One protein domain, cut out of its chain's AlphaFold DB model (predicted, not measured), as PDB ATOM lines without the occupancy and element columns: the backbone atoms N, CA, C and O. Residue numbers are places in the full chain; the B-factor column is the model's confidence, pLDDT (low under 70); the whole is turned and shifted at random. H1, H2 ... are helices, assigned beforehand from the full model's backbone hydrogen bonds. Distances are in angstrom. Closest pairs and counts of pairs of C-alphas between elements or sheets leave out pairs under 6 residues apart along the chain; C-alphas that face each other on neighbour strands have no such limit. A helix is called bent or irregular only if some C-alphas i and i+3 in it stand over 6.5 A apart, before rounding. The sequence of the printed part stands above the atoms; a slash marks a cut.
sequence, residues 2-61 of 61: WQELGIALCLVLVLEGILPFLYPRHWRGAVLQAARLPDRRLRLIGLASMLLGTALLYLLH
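What this domain is: This is residues 2 to 61 of the 61 residues of the protein "DUF2065 domain-containing protein" of Gammaproteobacteria bacterium HGW-Gammaproteobacteria-12 (UniProt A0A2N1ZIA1). The model is an open U-shaped frame of three helices: the long helices H3 and H1 are its two arms, and the shorter H2 is the base that joins them at one end. The space between the arms is empty, and residues 2 to 18 of H1 and 43 to 60 of H3 stick out from the base. The printed part has 60 residues, with three named helices in the order H1, H2, H3 and no named strand; the class is all helix. The whole is loose, with a radius of gyration of the C-alphas of 15.0 A, and flat in outline, spanning 36 by 29 by 15 A.

Where its parts are: The longest helix by residues, H3, runs from Asp 39 to Leu 60, 22 residues and 31.2 A from first to last C-alpha. Its C-alpha 39 is at (28.130, -11.641, -20.717) and its C-alpha 60 at (9.940, -33.951, -8.598). H2 holds residues 24 to 35, 12 residues, and is 16.2 A long. H1 holds residues 2 to 22, 21 residues and 30.6 A, beginning with C-alpha 2 at (24.277, -46.340, -16.753). H1 is neither bent nor irregular, but only just: C-alphas 16 and 19 are 6.3 A apart.

How they stand to each other: H3 touches no helix. H3 and H2 are close but not clearly touching, with 1 pair of C-alphas within 8 A, those of Leu 42 and Ala 34 at 7.5 A. Their lines are about perpendicular, at 74 degrees. H2 and H1 only just touch, and only at the corner by their link, with 3 pairs of C-alphas within 8 A. The closest C-alphas there are those of Trp 27 and Pro 20, 5.7 A apart; H1 takes part with residues 19 to 20 alone and H2 with residues 27 to 28 alone. The lines of H1 and H2 are about perpendicular, at 77 degrees. H1 and H3 are apart. In H2 and H3 every O i to N i+4 pair is within hydrogen-bond range, and in H1 15 of 17 are.

The domain as a whole: The two C-alphas farthest apart are those of Gln 3 and Pro 38, at 38.8 A, while the first and last printed C-alphas, of Trp 2 and His 61, are 18.7 A apart. The printed part has no cut, and it ends at residue 61, the chain's last residue. The links H1 to H2, with 1 residue between them, and H2 to H3, with 3 residues, are both tight. Residues 2 to 18, 21 to 26, 35 to 41 and 43 to 61 stand free. The mean pLDDT of the printed part is 90.9, and His 61 is the one printed residue under 70.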
ATOM      1  N   TRP A   2      23.348 -46.825 -15.704       85.44
ATOM      2  CA  TRP A   2      24.277 -46.340 -16.753       85.44
ATOM      3  C   TRP A   2      23.704 -46.321 -18.177       85.44
ATOM      4  O   TRP A   2      23.966 -45.389 -18.931       85.44
ATOM      5  N   GLN A   3      22.888 -47.313 -18.545       88.69
ATOM      6  CA  GLN A   3      22.242 -47.321 -19.862       88.69
ATOM      7  C   GLN A   3      21.176 -46.232 -20.005       88.69
ATOM      8  O   GLN A   3      21.071 -45.621 -21.061       88.69
ATOM      9  N   GLU A   4      20.436 -45.934 -18.937       90.62
ATOM     10  CA  GLU A   4      19.418 -44.876 -18.932       90.62
ATOM     11  C   GLU A   4      20.051 -43.495 -19.113       90.62
ATOM     12  O   GLU A   4      19.548 -42.692 -19.893       90.62
ATOM     13  N   LEU A   5      21.204 -43.247 -18.477       90.56
ATOM     14  CA  LEU A   5      21.989 -42.032 -18.707       90.56
ATOM     15  C   LEU A   5      22.481 -41.937 -20.157       90.56
ATOM     16  O   LEU A   5      22.410 -40.866 -20.757       90.56
ATOM     17  N   GLY A   6      22.934 -43.054 -20.739       93.44
ATOM     18  CA  GLY A   6      23.322 -43.118 -22.151       93.44
ATOM     19  C   GLY A   6      22.163 -42.780 -23.093       93.44
ATOM     20  O   GLY A   6      22.324 -41.965 -23.997       93.44
ATOM     21  N   ILE A   7      20.975 -43.338 -22.842       93.94
ATOM     22  CA  ILE A   7      19.763 -43.065 -23.630       93.94
ATOM     23  C   ILE A   7      19.334 -41.602 -23.481       93.94
ATOM     24  O   ILE A   7      19.057 -40.947 -24.485       93.94
ATOM     25  N   ALA A   8      19.318 -41.067 -22.257       93.12
ATOM     26  CA  ALA A   8      18.987 -39.667 -22.010       93.12
ATOM     27  C   ALA A   8      19.946 -38.726 -22.756       93.12
ATOM     28  O   ALA A   8      19.497 -37.784 -23.408       93.12
ATOM     29  N   LEU A   9      21.251 -39.020 -22.741       92.25
ATOM     30  CA  LEU A   9      22.248 -38.252 -23.486       92.25
ATOM     31  C   LEU A   9      22.009 -38.323 -25.002       92.25
ATOM     32  O   LEU A   9      22.036 -37.291 -25.672       92.25
ATOM     33  N   CYS A  10      21.727 -39.510 -25.545       94.25
ATOM     34  CA  CYS A  10      21.385 -39.666 -26.959       94.25
ATOM     35  C   CYS A  10      20.147 -38.844 -27.344       94.25
ATOM     36  O   CYS A  10      20.156 -38.180 -28.378       94.25
ATOM     37  N   LEU A  11      19.103 -38.846 -26.511       94.38
ATOM     38  CA  LEU A  11      17.889 -38.068 -26.762       94.38
ATOM     39  C   LEU A  11      18.160 -36.561 -26.748       94.38
ATOM     40  O   LEU A  11      17.684 -35.861 -27.640       94.38
ATOM     41  N   VAL A  12      18.960 -36.071 -25.796       94.06
ATOM     42  CA  VAL A  12      19.380 -34.660 -25.740       94.06
ATOM     43  C   VAL A  12      20.132 -34.264 -27.011       94.06
ATOM     44  O   VAL A  12      19.829 -33.221 -27.583       94.06
ATOM     45  N   LEU A  13      21.049 -35.106 -27.500       92.19
ATOM     46  CA  LEU A  13      21.789 -34.850 -28.743       92.19
ATOM     47  C   LEU A  13      20.879 -34.814 -29.977       92.19
ATOM     48  O   LEU A  13      21.050 -33.955 -30.842       92.19
ATOM     49  N   VAL A  14      19.902 -35.721 -30.060       94.50
ATOM     50  CA  VAL A  14      18.914 -35.718 -31.149       94.50
ATOM     51  C   VAL A  14      18.077 -34.437 -31.097       94.50
ATOM     52  O   VAL A  14      17.943 -33.764 -32.116       94.50
ATOM     53  N   LEU A  15      17.567 -34.059 -29.923       91.19
ATOM     54  CA  LEU A  15      16.776 -32.839 -29.729       91.19
ATOM     55  C   LEU A  15      17.559 -31.564 -30.069       91.19
ATOM     56  O   LEU A  15      17.059 -30.731 -30.826       91.19
ATOM     57  N   GLU A  16      18.792 -31.441 -29.577       89.75
ATOM     58  CA  GLU A  16      19.701 -30.333 -29.907       89.75
ATOM     59  C   GLU A  16      20.013 -30.274 -31.409       89.75
ATOM     60  O   GLU A  16      20.136 -29.188 -31.967       89.75
ATOM     61  N   GLY A  17      20.089 -31.419 -32.097       90.06
ATOM     62  CA  GLY A  17      20.346 -31.490 -33.537       90.06
ATOM     63  C   GLY A  17      19.142 -31.159 -34.429       90.06
ATOM     64  O   GLY A  17      19.323 -30.686 -35.554       90.06
ATOM     65  N   ILE A  18      17.908 -31.356 -33.952       94.00
ATOM     66  CA  ILE A  18      16.686 -31.142 -34.750       94.00
ATOM     67  C   ILE A  18      16.509 -29.665 -35.136       94.00
ATOM     68  O   ILE A  18      16.232 -29.359 -36.296       94.00
ATOM     69  N   LEU A  19      16.680 -28.739 -34.188       87.69
ATOM     70  CA  LEU A  19      16.549 -27.291 -34.409       87.69
ATOM     71  C   LEU A  19      17.508 -26.734 -35.485       87.69
ATOM     72  O   LEU A  19      17.024 -26.084 -36.421       87.69
ATOM     73  N   PRO A  20      18.834 -26.977 -35.417       89.00
ATOM     74  CA  PRO A  20      19.767 -26.532 -36.445       89.00
ATOM     75  C   PRO A  20      19.559 -27.250 -37.783       89.00
ATOM     76  O   PRO A  20      19.803 -26.633 -38.819       89.00
ATOM     77  N   PHE A  21      19.087 -28.504 -37.785       91.94
ATOM     78  CA  PHE A  21      18.817 -29.254 -39.015       91.94
ATOM     79  C   PHE A  21      17.565 -28.752 -39.751       91.94
ATOM     80  O   PHE A  21      17.623 -28.492 -40.952       91.94
ATOM     81  N   LEU A  22      16.445 -28.569 -39.043       92.88
ATOM     82  CA  LEU A  22      15.177 -28.139 -39.647       92.88
ATOM     83  C   LEU A  22      15.150 -26.641 -39.973       92.88
ATOM     84  O   LEU A  22      14.647 -26.247 -41.026       92.88
ATOM     85  N   TYR A  23      15.688 -25.789 -39.092       90.88
ATOM     86  CA  TYR A  23      15.592 -24.329 -39.223       90.88
ATOM     87  C   TYR A  23      16.944 -23.620 -39.036       90.88
ATOM     88  O   TYR A  23      17.079 -22.744 -38.172       90.88
ATOM     89  N   PRO A  24      17.942 -23.886 -39.900       89.44
ATOM     90  CA  PRO A  24      19.310 -23.389 -39.725       89.44
ATOM     91  C   PRO A  24      19.407 -21.856 -39.689       89.44
ATOM     92  O   PRO A  24      20.202 -21.289 -38.939       89.44
ATOM     93  N   ARG A  25      18.584 -21.151 -40.479       90.38
ATOM     94  CA  ARG A  25      18.585 -19.676 -40.527       90.38
ATOM     95  C   ARG A  25      18.047 -19.046 -39.243       90.38
ATOM     96  O   ARG A  25      18.662 -18.113 -38.731       90.38
ATOM     97  N   HIS A  26      16.930 -19.560 -38.729       89.25
ATOM     98  CA  HIS A  26      16.317 -19.067 -37.494       89.25
ATOM     99  C   HIS A  26      17.198 -19.386 -36.288       89.25
ATOM    100  O   HIS A  26      17.468 -18.495 -35.484       89.25
ATOM    101  N   TRP A  27      17.730 -20.611 -36.227       90.81
ATOM    102  CA  TRP A  27      18.678 -21.026 -35.199       90.81
ATOM    103  C   TRP A  27      19.905 -20.111 -35.153       90.81
ATOM    104  O   TRP A  27      20.225 -19.543 -34.109       90.81
ATOM    105  N   ARG A  28      20.545 -19.862 -36.303       89.75
ATOM    106  CA  ARG A  28      21.695 -18.951 -36.382       89.75
ATOM    107  C   ARG A  28      21.344 -17.532 -35.930       89.75
ATOM    108  O   ARG A  28      22.153 -16.886 -35.270       89.75
ATOM    109  N   GLY A  29      20.149 -17.046 -36.265       93.00
ATOM    110  CA  GLY A  29      19.646 -15.754 -35.798       93.00
ATOM    111  C   GLY A  29      19.489 -15.694 -34.276       93.00
ATOM    112  O   GLY A  29      19.906 -14.711 -33.669       93.00
ATOM    113  N   ALA A  30      18.942 -16.744 -33.661       88.50
ATOM    114  CA  ALA A  30      18.791 -16.847 -32.210       88.50
ATOM    115  C   ALA A  30      20.151 -16.896 -31.494       88.50
ATOM    116  O   ALA A  30      20.372 -16.141 -30.548       88.50
ATOM    117  N   VAL A  31      21.099 -17.695 -31.999       89.69
ATOM    118  CA  VAL A  31      22.468 -17.765 -31.454       89.69
ATOM    119  C   VAL A  31      23.188 -16.420 -31.579       89.69
ATOM    120  O   VAL A  31      23.817 -15.970 -30.627       89.69
ATOM    121  N   LEU A  32      23.064 -15.727 -32.715       92.12
ATOM    122  CA  LEU A  32      23.653 -14.394 -32.891       92.12
ATOM    123  C   LEU A  32      23.016 -13.344 -31.974       92.12
ATOM    124  O   LEU A  32      23.714 -12.459 -31.488       92.12
ATOM    125  N   GLN A  33      21.707 -13.420 -31.729       89.06
ATOM    126  CA  GLN A  33      21.044 -12.550 -30.757       89.06
ATOM    127  C   GLN A  33      21.531 -12.830 -29.335       89.06
ATOM    128  O   GLN A  33      21.823 -11.886 -28.604       89.06
ATOM    129  N   ALA A  34      21.699 -14.103 -28.972       87.75
ATOM    130  CA  ALA A  34      22.279 -14.491 -27.692       87.75
ATOM    131  C   ALA A  34      23.726 -13.991 -27.550       87.75
ATOM    132  O   ALA A  34      24.064 -13.417 -26.524       87.75
ATOM    133  N   ALA A  35      24.545 -14.107 -28.598       88.56
ATOM    134  CA  ALA A  35      25.924 -13.614 -28.619       88.56
ATOM    135  C   ALA A  35      26.038 -12.078 -28.545       88.56
ATOM    136  O   ALA A  35      27.082 -11.553 -28.175       88.56
ATOM    137  N   ARG A  36      24.975 -11.342 -28.898       91.38
ATOM    138  CA  ARG A  36      24.903  -9.879 -28.735       91.38
ATOM    139  C   ARG A  36      24.502  -9.457 -27.321       91.38
ATOM    140  O   ARG A  36      24.601  -8.271 -27.001       91.38
ATOM    141  N   LEU A  37      24.010 -10.375 -26.486       88.62
ATOM    142  CA  LEU A  37      23.713 -10.065 -25.092       88.62
ATOM    143  C   LEU A  37      25.026  -9.877 -24.320       88.62
ATOM    144  O   LEU A  37      25.980 -10.614 -24.545       88.62
ATOM    145  N   PRO A  38      25.077  -8.934 -23.367       90.25
ATOM    146  CA  PRO A  38      26.248  -8.779 -22.518       90.25
ATOM    147  C   PRO A  38      26.459 -10.034 -21.658       90.25
ATOM    148  O   PRO A  38      25.494 -10.565 -21.095       90.25
ATOM    149  N   ASP A  39      27.715 -10.441 -21.466       90.69
ATOM    150  CA  ASP A  39      28.130 -11.641 -20.717       90.69
ATOM    151  C   ASP A  39      27.449 -11.775 -19.350       90.69
ATOM    152  O   ASP A  39      27.087 -12.866 -18.905       90.69
ATOM    153  N   ARG A  40      27.214 -10.642 -18.675       91.75
ATOM    154  CA  ARG A  40      26.523 -10.601 -17.382       91.75
ATOM    155  C   ARG A  40      25.082 -11.110 -17.470       91.75
ATOM    156  O   ARG A  40      24.643 -11.802 -16.555       91.75
ATOM    157  N   ARG A  41      24.347 -10.786 -18.542       89.88
ATOM    158  CA  ARG A  41      22.979 -11.285 -18.763       89.88
ATOM    159  C   ARG A  41      22.987 -12.761 -19.138       89.88
ATOM    160  O   ARG A  41      22.198 -13.502 -18.568       89.88
ATOM    161  N   LEU A  42      23.899 -13.189 -20.013       90.69
ATOM    162  CA  LEU A  42      24.073 -14.606 -20.360       90.69
ATOM    163  C   LEU A  42      24.324 -15.463 -19.114       90.69
ATOM    164  O   LEU A  42      23.640 -16.462 -18.901       90.69
ATOM    165  N   ARG A  43      25.229 -15.021 -18.234       92.56
ATOM    166  CA  ARG A  43      25.489 -15.682 -16.949       92.56
ATOM    167  C   ARG A  43      24.271 -15.717 -16.033       92.56
ATOM    168  O   ARG A  43      24.031 -16.737 -15.407       92.56
ATOM    169  N   LEU A  44      23.523 -14.618 -15.928       94.00
ATOM    170  CA  LEU A  44      22.316 -14.556 -15.096       94.00
ATOM    171  C   LEU A  44      21.224 -15.497 -15.605       94.00
ATOM    172  O   LEU A  44      20.610 -16.190 -14.804       94.00
ATOM    173  N   ILE A  45      21.019 -15.556 -16.923       92.19
ATOM    174  CA  ILE A  45      20.072 -16.484 -17.553       92.19
ATOM    175  C   ILE A  45      20.513 -17.931 -17.309       92.19
ATOM    176  O   ILE A  45      19.692 -18.752 -16.910       92.19
ATOM    177  N   GLY A  46      21.806 -18.231 -17.475       90.88
ATOM    178  CA  GLY A  46      22.358 -19.553 -17.175       90.88
ATOM    179  C   GLY A  46      22.205 -19.941 -15.702       90.88
ATOM    180  O   GLY A  46      21.757 -21.039 -15.401       90.88
ATOM    181  N   LEU A  47      22.498 -19.027 -14.772       94.25
ATOM    182  CA  LEU A  47      22.296 -19.261 -13.339       94.25
ATOM    183  C   LEU A  47      20.818 -19.473 -12.999       94.25
ATOM    184  O   LEU A  47      20.496 -20.366 -12.223       94.25
ATOM    185  N   ALA A  48      19.920 -18.682 -13.587       94.56
ATOM    186  CA  ALA A  48      18.488 -18.843 -13.389       94.56
ATOM    187  C   ALA A  48      17.994 -20.201 -13.913       94.56
ATOM    188  O   ALA A  48      17.209 -20.849 -13.225       94.56
ATOM    189  N   SER A  49      18.470 -20.662 -15.078       92.06
ATOM    190  CA  SER A  49      18.084 -21.975 -15.614       92.06
ATOM    191  C   SER A  49      18.646 -23.128 -14.782       92.06
ATOM    192  O   SER A  49      17.923 -24.087 -14.526       92.06
ATOM    193  N   MET A  50      19.887 -23.010 -14.297       93.81
ATOM    194  CA  MET A  50      20.489 -23.980 -13.379       93.81
ATOM    195  C   MET A  50      19.683 -24.079 -12.084       93.81
ATOM    196  O   MET A  50      19.292 -25.175 -11.700       93.81
ATOM    197  N   LEU A  51      19.374 -22.944 -11.447       96.00
ATOM    198  CA  LEU A  51      18.586 -22.912 -10.212       96.00
ATOM    199  C   LEU A  51      17.174 -23.461 -10.416       96.00
ATOM    200  O   LEU A  51      16.716 -24.248  -9.594       96.00
ATOM    201  N   LEU A  52      16.503 -23.089 -11.510       95.31
ATOM    202  CA  LEU A  52      15.197 -23.651 -11.857       95.31
ATOM    203  C   LEU A  52      15.279 -25.161 -12.061       95.31
ATOM    204  O   LEU A  52      14.458 -25.878 -11.504       95.31
ATOM    205  N   GLY A  53      16.270 -25.648 -12.810       89.94
ATOM    206  CA  GLY A  53      16.468 -27.075 -13.051       89.94
ATOM    207  C   GLY A  53      16.724 -27.853 -11.761       89.94
ATOM    208  O   GLY A  53      16.106 -28.891 -11.542       89.94
ATOM    209  N   THR A  54      17.572 -27.331 -10.871       93.31
ATOM    210  CA  THR A  54      17.824 -27.938  -9.557       93.31
ATOM    211  C   THR A  54      16.589 -27.893  -8.658       93.31
ATOM    212  O   THR A  54      16.287 -28.885  -8.002       93.31
ATOM    213  N   ALA A  55      15.847 -26.783  -8.642       94.19
ATOM    214  CA  ALA A  55      14.614 -26.669  -7.869       94.19
ATOM    215  C   ALA A  55      13.538 -27.643  -8.370       94.19
ATOM    216  O   ALA A  55      12.885 -28.294  -7.563       94.19
ATOM    217  N   LEU A  56      13.384 -27.783  -9.691       91.69
ATOM    218  CA  LEU A  56      12.452 -28.738 -10.292       91.69
ATOM    219  C   LEU A  56      12.859 -30.180  -9.991       91.69
ATOM    220  O   LEU A  56      12.000 -30.994  -9.670       91.69
ATOM    221  N   LEU A  57      14.161 -30.476 -10.053       90.56
ATOM    222  CA  LEU A  57      14.696 -31.776  -9.669       90.56
ATOM    223  C   LEU A  57      14.368 -32.080  -8.204       90.56
ATOM    224  O   LEU A  57      13.915 -33.176  -7.927       90.56
ATOM    225  N   TYR A  58      14.525 -31.116  -7.295       91.56
ATOM    226  CA  TYR A  58      14.199 -31.288  -5.874       91.56
ATOM    227  C   TYR A  58      12.689 -31.348  -5.583       91.56
ATOM    228  O   TYR A  58      12.291 -31.853  -4.545       91.56
ATOM    229  N   LEU A  59      11.837 -30.799  -6.456       90.69
ATOM    230  CA  LEU A  59      10.377 -30.885  -6.309       90.69
ATOM    231  C   LEU A  59       9.800 -32.201  -6.849       90.69
ATOM    232  O   LEU A  59       8.773 -32.662  -6.359       90.69
ATOM    233  N   LEU A  60      10.394 -32.733  -7.919       83.12
ATOM    234  CA  LEU A  60       9.940 -33.951  -8.598       83.12
ATOM    235  C   LEU A  60      10.610 -35.222  -8.055       83.12
ATOM    236  O   LEU A  60      10.159 -36.320  -8.382       83.12
ATOM    237  N   HIS A  61      11.682 -35.066  -7.279       67.94
ATOM    238  CA  HIS A  61      12.400 -36.125  -6.578       67.94
ATOM    239  C   HIS A  61      12.062 -36.090  -5.089       67.94
ATOM    240  O   HIS A  61      11.790 -37.176  -4.534       67.94
TER     241      HIS A  61